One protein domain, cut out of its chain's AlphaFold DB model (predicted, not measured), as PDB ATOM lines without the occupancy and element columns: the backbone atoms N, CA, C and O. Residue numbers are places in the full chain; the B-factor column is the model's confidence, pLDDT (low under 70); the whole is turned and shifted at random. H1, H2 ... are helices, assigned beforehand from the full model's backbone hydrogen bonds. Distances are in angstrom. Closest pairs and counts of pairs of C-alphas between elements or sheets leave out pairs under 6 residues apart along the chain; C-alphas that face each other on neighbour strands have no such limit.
ATOM      1  N   GLN A   4     176.119 214.325 160.796       93.12
ATOM      2  CA  GLN A   4     177.269 215.221 160.928       93.12
ATOM      3  C   GLN A   4     176.905 216.513 161.667       93.12
ATOM      4  O   GLN A   4     177.671 216.968 162.510       93.12
ATOM      5  N   GLU A   5     175.714 217.056 161.412       92.69
ATOM      6  CA  GLU A   5     175.210 218.259 162.085       92.69
ATOM      7  C   GLU A   5     174.958 217.968 163.572       92.69
ATOM      8  O   GLU A   5     175.405 218.715 164.436       92.69
ATOM      9  N   ILE A   6     174.376 216.804 163.879       91.81
ATOM     10  CA  ILE A   6     174.165 216.338 165.259       91.81
ATOM     11  C   ILE A   6     175.496 216.178 166.009       91.81
ATOM     12  O   ILE A   6     175.604 216.558 167.173       91.81
ATOM     13  N   LYS A   7     176.529 215.620 165.363       92.00
ATOM     14  CA  LYS A   7     177.857 215.476 165.982       92.00
ATOM     15  C   LYS A   7     178.473 216.829 166.322       92.00
ATOM     16  O   LYS A   7     178.946 216.996 167.444       92.00
ATOM     17  N   ALA A   8     178.421 217.773 165.385       94.25
ATOM     18  CA  ALA A   8     178.935 219.120 165.600       94.25
ATOM     19  C   ALA A   8     178.231 219.800 166.787       94.25
ATOM     20  O   ALA A   8     178.893 220.354 167.659       94.25
ATOM     21  N   GLU A   9     176.904 219.685 166.888       93.50
ATOM     22  CA  GLU A   9     176.145 220.220 168.023       93.50
ATOM     23  C   GLU A   9     176.540 219.563 169.352       93.50
ATOM     24  O   GLU A   9     176.799 220.260 170.334       93.50
ATOM     25  N   ILE A  10     176.671 218.233 169.392       92.75
ATOM     26  CA  ILE A  10     177.078 217.503 170.603       92.75
ATOM     27  C   ILE A  10     178.472 217.930 171.070       92.75
ATOM     28  O   ILE A  10     178.708 218.032 172.275       92.75
ATOM     29  N   GLU A  11     179.400 218.196 170.152       93.00
ATOM     30  CA  GLU A  11     180.751 218.650 170.494       93.00
ATOM     31  C   GLU A  11     180.751 220.006 171.212       93.00
ATOM     32  O   GLU A  11     181.576 220.204 172.108       93.00
ATOM     33  N   THR A  12     179.786 220.879 170.904       96.00
ATOM     34  CA  THR A  12     179.616 222.178 171.578       96.00
ATOM     35  C   THR A  12     178.996 222.086 172.974       96.00
ATOM     36  O   THR A  12     179.057 223.050 173.740       96.00
ATOM     37  N   LEU A  13     178.427 220.934 173.350       95.25
ATOM     38  CA  LEU A  13     177.771 220.778 174.644       95.25
ATOM     39  C   LEU A  13     178.774 220.706 175.810       95.25
ATOM     40  O   LEU A  13     179.850 220.104 175.694       95.25
ATOM     41  N   PRO A  14     178.389 221.208 177.001       97.12
ATOM     42  CA  PRO A  14     179.135 220.971 178.228       97.12
ATOM     43  C   PRO A  14     179.322 219.475 178.509       97.12
ATOM     44  O   PRO A  14     178.451 218.647 178.235       97.12
ATOM     45  N   VAL A  15     180.437 219.119 179.155       93.75
ATOM     46  CA  VAL A  15     180.786 217.720 179.479       93.75
ATOM     47  C   VAL A  15     179.665 216.993 180.231       93.75
ATOM     48  O   VAL A  15     179.431 215.811 179.988       93.75
ATOM     49  N   ALA A  16     178.968 217.686 181.135       94.44
ATOM     50  CA  ALA A  16     177.860 217.115 181.894       94.44
ATOM     51  C   ALA A  16     176.692 216.685 180.988       94.44
ATOM     52  O   ALA A  16     176.179 215.578 181.146       94.44
ATOM     53  N   GLU A  17     176.325 217.511 180.006       95.38
ATOM     54  CA  GLU A  17     175.248 217.197 179.062       95.38
ATOM     55  C   GLU A  17     175.656 216.077 178.101       95.38
ATOM     56  O   GLU A  17     174.883 215.145 177.881       95.38
ATOM     57  N   ARG A  18     176.912 216.066 177.627       95.06
ATOM     58  CA  ARG A  18     177.437 214.948 176.820       95.06
ATOM     59  C   ARG A  18     177.351 213.608 177.556       95.06
ATOM     60  O   ARG A  18     176.992 212.598 176.955       95.06
ATOM     61  N   LYS A  19     177.640 213.589 178.863       92.44
ATOM     62  CA  LYS A  19     177.514 212.381 179.699       92.44
ATOM     63  C   LYS A  19     176.061 211.929 179.853       92.44
ATOM     64  O   LYS A  19     175.801 210.731 179.781       92.44
ATOM     65  N   ARG A  20     175.122 212.861 180.041       93.25
ATOM     66  CA  ARG A  20     173.686 212.540 180.114       93.25
ATOM     67  C   ARG A  20     173.171 211.962 178.801       93.25
ATOM     68  O   ARG A  20     172.486 210.945 178.825       93.25
ATOM     69  N   LEU A  21     173.560 212.552 177.672       93.81
ATOM     70  CA  LEU A  21     173.203 212.039 176.352       93.81
ATOM     71  C   LEU A  21     173.757 210.626 176.127       93.81
ATOM     72  O   LEU A  21     173.029 209.747 175.676       93.81
ATOM     73  N   ALA A  22     175.016 210.376 176.492       91.38
ATOM     74  CA  ALA A  22     175.601 209.040 176.402       91.38
ATOM     75  C   ALA A  22     174.833 208.014 177.255       91.38
ATOM     76  O   ALA A  22     174.529 206.926 176.773       91.38
ATOM     77  N   ALA A  23     174.474 208.368 178.495       91.44
ATOM     78  CA  ALA A  23     173.678 207.503 179.363       91.44
ATOM     79  C   ALA A  23     172.301 207.188 178.756       91.44
ATOM     80  O   ALA A  23     171.899 206.026 178.742       91.44
ATOM     81  N   PHE A  24     171.625 208.193 178.194       92.06
ATOM     82  CA  PHE A  24     170.344 208.024 177.507       92.06
ATOM     83  C   PHE A  24     170.443 207.084 176.295       92.06
ATOM     84  O   PHE A  24     169.628 206.176 176.139       92.06
ATOM     85  N   LEU A  25     171.463 207.254 175.449       91.50
ATOM     86  CA  LEU A  25     171.663 206.392 174.279       91.50
ATOM     87  C   LEU A  25     171.946 204.939 174.686       91.50
ATOM     88  O   LEU A  25     171.436 204.009 174.063       91.50
ATOM     89  N   VAL A  26     172.722 204.733 175.755       89.94
ATOM     90  CA  VAL A  26     172.987 203.396 176.302       89.94
ATOM     91  C   VAL A  26     171.714 202.766 176.862       89.94
ATOM     92  O   VAL A  26     171.449 201.602 176.566       89.94
ATOM     93  N   SER A  27     170.900 203.510 177.621       83.38
ATOM     94  CA  SER A  27     169.631 202.985 178.140       83.38
ATOM     95  C   SER A  27     168.636 202.671 177.024       83.38
ATOM     96  O   SER A  27     168.008 201.619 177.065       83.38
ATOM     97  N   SER A  28     168.545 203.528 176.000       87.50
ATOM     98  CA  SER A  28     167.676 203.308 174.836       87.50
ATOM     99  C   SER A  28     168.069 202.035 174.094       87.50
ATOM    100  O   SER A  28     167.226 201.186 173.819       87.50
ATOM    101  N   ARG A  29     169.374 201.844 173.856       85.81
ATOM    102  CA  ARG A  29     169.887 200.605 173.270       85.81
ATOM    103  C   ARG A  29     169.543 199.405 174.146       85.81
ATOM    104  O   ARG A  29     169.096 198.390 173.638       85.81
ATOM    105  N   HIS A  30     169.743 199.494 175.458       79.31
ATOM    106  CA  HIS A  30     169.454 198.371 176.346       79.31
ATOM    107  C   HIS A  30     167.970 197.978 176.333       79.31
ATOM    108  O   HIS A  30     167.666 196.789 176.318       79.31
ATOM    109  N   GLN A  31     167.066 198.957 176.267       80.44
ATOM    110  CA  GLN A  31     165.631 198.717 176.141       80.44
ATOM    111  C   GLN A  31     165.284 197.999 174.830       80.44
ATOM    112  O   GLN A  31     164.634 196.958 174.867       80.44
ATOM    113  N   GLU A  32     165.798 198.468 173.690       80.44
ATOM    114  CA  GLU A  32     165.600 197.791 172.398       80.44
ATOM    115  C   GLU A  32     166.132 196.352 172.414       80.44
ATOM    116  O   GLU A  32     165.505 195.439 171.875       80.44
ATOM    117  N   PHE A  33     167.274 196.122 173.068       82.56
ATOM    118  CA  PHE A  33     167.840 194.783 173.228       82.56
ATOM    119  C   PHE A  33     166.994 193.889 174.141       82.56
ATOM    120  O   PHE A  33     166.874 192.697 173.857       82.56
ATOM    121  N   ALA A  34     166.417 194.425 175.218       81.94
ATOM    122  CA  ALA A  34     165.534 193.679 176.111       81.94
ATOM    123  C   ALA A  34     164.229 193.286 175.402       81.94
ATOM    124  O   ALA A  34     163.833 192.121 175.453       81.94
ATOM    125  N   ASP A  35     163.622 194.214 174.662       82.06
ATOM    126  CA  ASP A  35     162.407 193.965 173.881       82.06
ATOM    127  C   ASP A  35     162.666 192.949 172.756       82.06
ATOM    128  O   ASP A  35     161.879 192.025 172.530       82.06
ATOM    129  N   TYR A  36     163.813 193.065 172.081       80.06
ATOM    130  CA  TYR A  36     164.251 192.099 171.076       80.06
ATOM    131  C   TYR A  36     164.471 190.700 171.669       80.06
ATOM    132  O   TYR A  36     164.027 189.705 171.086       80.06
ATOM    133  N   GLN A  37     165.120 190.605 172.833       81.50
ATOM    134  CA  GLN A  37     165.316 189.334 173.533       81.50
ATOM    135  C   GLN A  37     163.986 188.716 173.961       81.50
ATOM    136  O   GLN A  37     163.768 187.536 173.699       81.50
ATOM    137  N   ALA A  38     163.071 189.502 174.532       86.00
ATOM    138  CA  ALA A  38     161.749 189.030 174.936       86.00
ATOM    139  C   ALA A  38     160.947 188.489 173.741       86.00
ATOM    140  O   ALA A  38     160.378 187.400 173.813       86.00
ATOM    141  N   ARG A  39     160.968 189.200 172.608       86.00
ATOM    142  CA  ARG A  39     160.316 188.761 171.365       86.00
ATOM    143  C   ARG A  39     160.963 187.512 170.764       86.00
ATOM    144  O   ARG A  39     160.293 186.719 170.108       86.00
ATOM    145  N   THR A  40     162.271 187.347 170.935       81.88
ATOM    146  CA  THR A  40     162.987 186.158 170.459       81.88
ATOM    147  C   THR A  40     162.661 184.952 171.332       81.88
ATOM    148  O   THR A  40     162.293 183.907 170.801       81.88
ATOM    149  N   ALA A  41     162.693 185.112 172.657       84.56
ATOM    150  CA  ALA A  41     162.289 184.082 173.608       84.56
ATOM    151  C   ALA A  41     160.840 183.634 173.368       84.56
ATOM    152  O   ALA A  41     160.584 182.441 173.251       84.56
ATOM    153  N   SER A  42     159.912 184.576 173.150       87.12
ATOM    154  CA  SER A  42     158.509 184.239 172.882       87.12
ATOM    155  C   SER A  42     158.310 183.412 171.609       87.12
ATOM    156  O   SER A  42     157.353 182.654 171.539       87.12
ATOM    157  N   LYS A  43     159.177 183.565 170.597       84.50
ATOM    158  CA  LYS A  43     159.149 182.744 169.374       84.50
ATOM    159  C   LYS A  43     159.772 181.364 169.580       84.50
ATOM    160  O   LYS A  43     159.315 180.411 168.967       84.50
ATOM    161  N   ILE A  44     160.823 181.267 170.396       83.81
ATOM    162  CA  ILE A  44     161.500 179.997 170.707       83.81
ATOM    163  C   ILE A  44     160.604 179.109 171.579       83.81
ATOM    164  O   ILE A  44     160.508 177.909 171.340       83.81
ATOM    165  N   ASP A  45     159.927 179.706 172.559       87.88
ATOM    166  CA  ASP A  45     159.036 179.001 173.484       87.88
ATOM    167  C   ASP A  45     157.634 178.745 172.898       87.88
ATOM    168  O   ASP A  45     156.776 178.155 173.566       87.88
ATOM    169  N   ASP A  46     157.380 179.173 171.657       85.19
ATOM    170  CA  ASP A  46     156.104 178.983 170.974       85.19
ATOM    171  C   ASP A  46     155.895 177.509 170.612       85.19
ATOM    172  O   ASP A  46     156.594 176.948 169.770       85.19
ATOM    173  N   LYS A  47     154.902 176.872 171.237       86.06
ATOM    174  CA  LYS A  47     154.574 175.451 171.034       86.06
ATOM    175  C   LYS A  47     153.477 175.216 170.001       86.06
ATOM    176  O   LYS A  47     153.021 174.082 169.878       86.06
ATOM    177  N   ASN A  48     153.003 176.252 169.310       88.94
ATOM    178  CA  ASN A  48     151.948 176.115 168.318       88.94
ATOM    179  C   ASN A  48     152.545 175.942 166.907       88.94
ATOM    180  O   ASN A  48     152.876 176.932 166.256       88.94
ATOM    181  N   PRO A  49     152.622 174.711 166.372       84.50
ATOM    182  CA  PRO A  49     153.210 174.470 165.057       84.50
ATOM    183  C   PRO A  49     152.411 175.096 163.901       84.50
ATOM    184  O   PRO A  49     152.947 175.230 162.808       84.50
ATOM    185  N   ALA A  50     151.153 175.506 164.115       87.44
ATOM    186  CA  ALA A  50     150.316 176.102 163.070       87.44
ATOM    187  C   ALA A  50     150.736 177.530 162.665       87.44
ATOM    188  O   ALA A  50     150.240 178.045 161.667       87.44
ATOM    189  N   ILE A  51     151.603 178.179 163.447       84.06
ATOM    190  CA  ILE A  51     152.102 179.544 163.198       84.06
ATOM    191  C   ILE A  51     153.605 179.583 162.903       84.06
ATOM    192  O   ILE A  51     154.187 180.660 162.752       84.06
ATOM    193  N   TRP A  52     154.242 178.416 162.814       88.25
ATOM    194  CA  TRP A  52     155.641 178.311 162.427       88.25
ATOM    195  C   TRP A  52     155.778 178.480 160.918       88.25
ATOM    196  O   TRP A  52     154.948 177.999 160.153       88.25
ATOM    197  N   ALA A  53     156.843 179.161 160.500       86.38
ATOM    198  CA  ALA A  53     157.147 179.288 159.085       86.38
ATOM    199  C   ALA A  53     157.628 177.946 158.520       86.38
ATOM    200  O   ALA A  53     158.364 177.216 159.197       86.38
ATOM    201  N   THR A  54     157.265 177.649 157.276       89.56
ATOM    202  CA  THR A  54     157.896 176.554 156.532       89.56
ATOM    203  C   THR A  54     159.307 176.951 156.091       89.56
ATOM    204  O   THR A  54     159.697 178.120 156.143       89.56
ATOM    205  N   LEU A  55     160.096 175.968 155.649       87.62
ATOM    206  CA  LEU A  55     161.433 176.230 155.111       87.62
ATOM    207  C   LEU A  55     161.367 177.104 153.849       87.62
ATOM    208  O   LEU A  55     162.135 178.052 153.732       87.62
ATOM    209  N   GLU A  56     160.389 176.871 152.969       89.75
ATOM    210  CA  GLU A  56     160.199 177.691 151.764       89.75
ATOM    211  C   GLU A  56     159.807 179.141 152.097       89.75
ATOM    212  O   GLU A  56     160.275 180.080 151.453       89.75
ATOM    213  N   GLU A  57     158.980 179.352 153.126       89.88
ATOM    214  CA  GLU A  57     158.627 180.695 153.604       89.88
ATOM    215  C   GLU A  57     159.810 181.414 154.262       89.88
ATOM    216  O   GLU A  57     159.878 182.646 154.244       89.88
ATOM    217  N   LEU A  58     160.731 180.668 154.880       87.31
ATOM    218  CA  LEU A  58     161.962 181.226 155.428       87.31
ATOM    219  C   LEU A  58     162.893 181.692 154.306       87.31
ATOM    220  O   LEU A  58     163.373 182.823 154.368       87.31
ATOM    221  N   ASP A  59     163.098 180.862 153.284       89.00
ATOM    222  CA  ASP A  59     163.974 181.177 152.150       89.00
ATOM    223  C   ASP A  59     163.501 182.445 151.419       89.00
ATOM    224  O   ASP A  59     164.287 183.371 151.215       89.00
ATOM    225  N   GLN A  60     162.192 182.583 151.168       90.50
ATOM    226  CA  GLN A  60     161.624 183.797 150.561       90.50
ATOM    227  C   GLN A  60     161.868 185.078 151.376       90.50
ATOM    228  O   GLN A  60     161.976 186.158 150.801       90.50
ATOM    229  N   ARG A  61     161.938 184.985 152.711       88.06
ATOM    230  CA  ARG A  61     162.187 186.141 153.593       88.06
ATOM    231  C   ARG A  61     163.658 186.538 153.662       88.06
ATOM    232  O   ARG A  61     163.948 187.659 154.063       88.06
ATOM    233  N   LEU A  62     164.573 185.615 153.369       83.75
ATOM    234  CA  LEU A  62     166.017 185.868 153.404       83.75
ATOM    235  C   LEU A  62     166.534 186.451 152.084       83.75
ATOM    236  O   LEU A  62     167.566 187.117 152.082       83.75
ATOM    237  N   GLU A  63     165.821 186.217 150.984       81.31
ATOM    238  CA  GLU A  63     166.148 186.746 149.654       81.31
ATOM    239  C   GLU A  63     165.580 188.158 149.381       81.31
ATOM    240  O   GLU A  63     165.897 188.747 148.346       81.31
ATOM    241  N   SER A  64     164.766 188.712 150.294       56.34
ATOM    242  CA  SER A  64     164.164 190.061 150.219       56.34
ATOM    243  C   SER A  64     164.917 191.105 151.039       56.34
ATOM    244  O   SER A  64     165.098 192.236 150.536       56.34
TER     245      SER A  64
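Overview. This is residues 4 to 64 of the 64 residues of an uncharacterized protein of Verrucomicrobiae bacterium Tous-C4TDCM (UniProt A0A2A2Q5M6). One long helix, H2, makes the length of an open, bracket-like shape, and a short helix hangs from each end of it on the same side: H1 at its beginning, and H3 at its far end, after a loop of residues 45 to 54. The space between H1 and H3 is empty. The printed part has 61 residues with three named helices, in the order H1, H2, H3, and no named strand; its class is all helix. The whole is extended, with a radius of gyration of the C-alphas of 20.0 A and spans of 55 by 26 by 9 A.

Arrangement. H2, residues 15 to 44, touches no helix. H1, residues 4 to 12, is close to H2 but not clearly touching it, with the closest C-alphas, those of Ile 10 and Arg 18, 6.7 A apart. H1 and H2 run opposite ways at a steep tilt of 48 degrees. H3, residues 55 to 62, is apart from H2 and from H1. In H1, H2 and H3, every O i to N i+4 pair is within hydrogen-bond range.

Along the chain. H2 begins at C-alpha 15, at (180.786, 217.720, 179.479), and measures 43.3 A from first to last C-alpha. H1 measures 12.9 A and begins at C-alpha 4, at (177.269, 215.221, 160.928). H3 measures 10.8 A and ends at C-alpha 62, at (166.017, 185.868, 153.404).

Size, cuts and confidence. The two C-alphas farthest apart, those of Pro 14 and Ala 50, are 55.4 A from each other. The printed part has no cut. The link from H1 to H2 is tight, with 2 residues, and that from H2 to H3 is short, with 10. The mean pLDDT of the printed part is 87.8; Ser 64, the chain's last residue, is the one printed residue under 70.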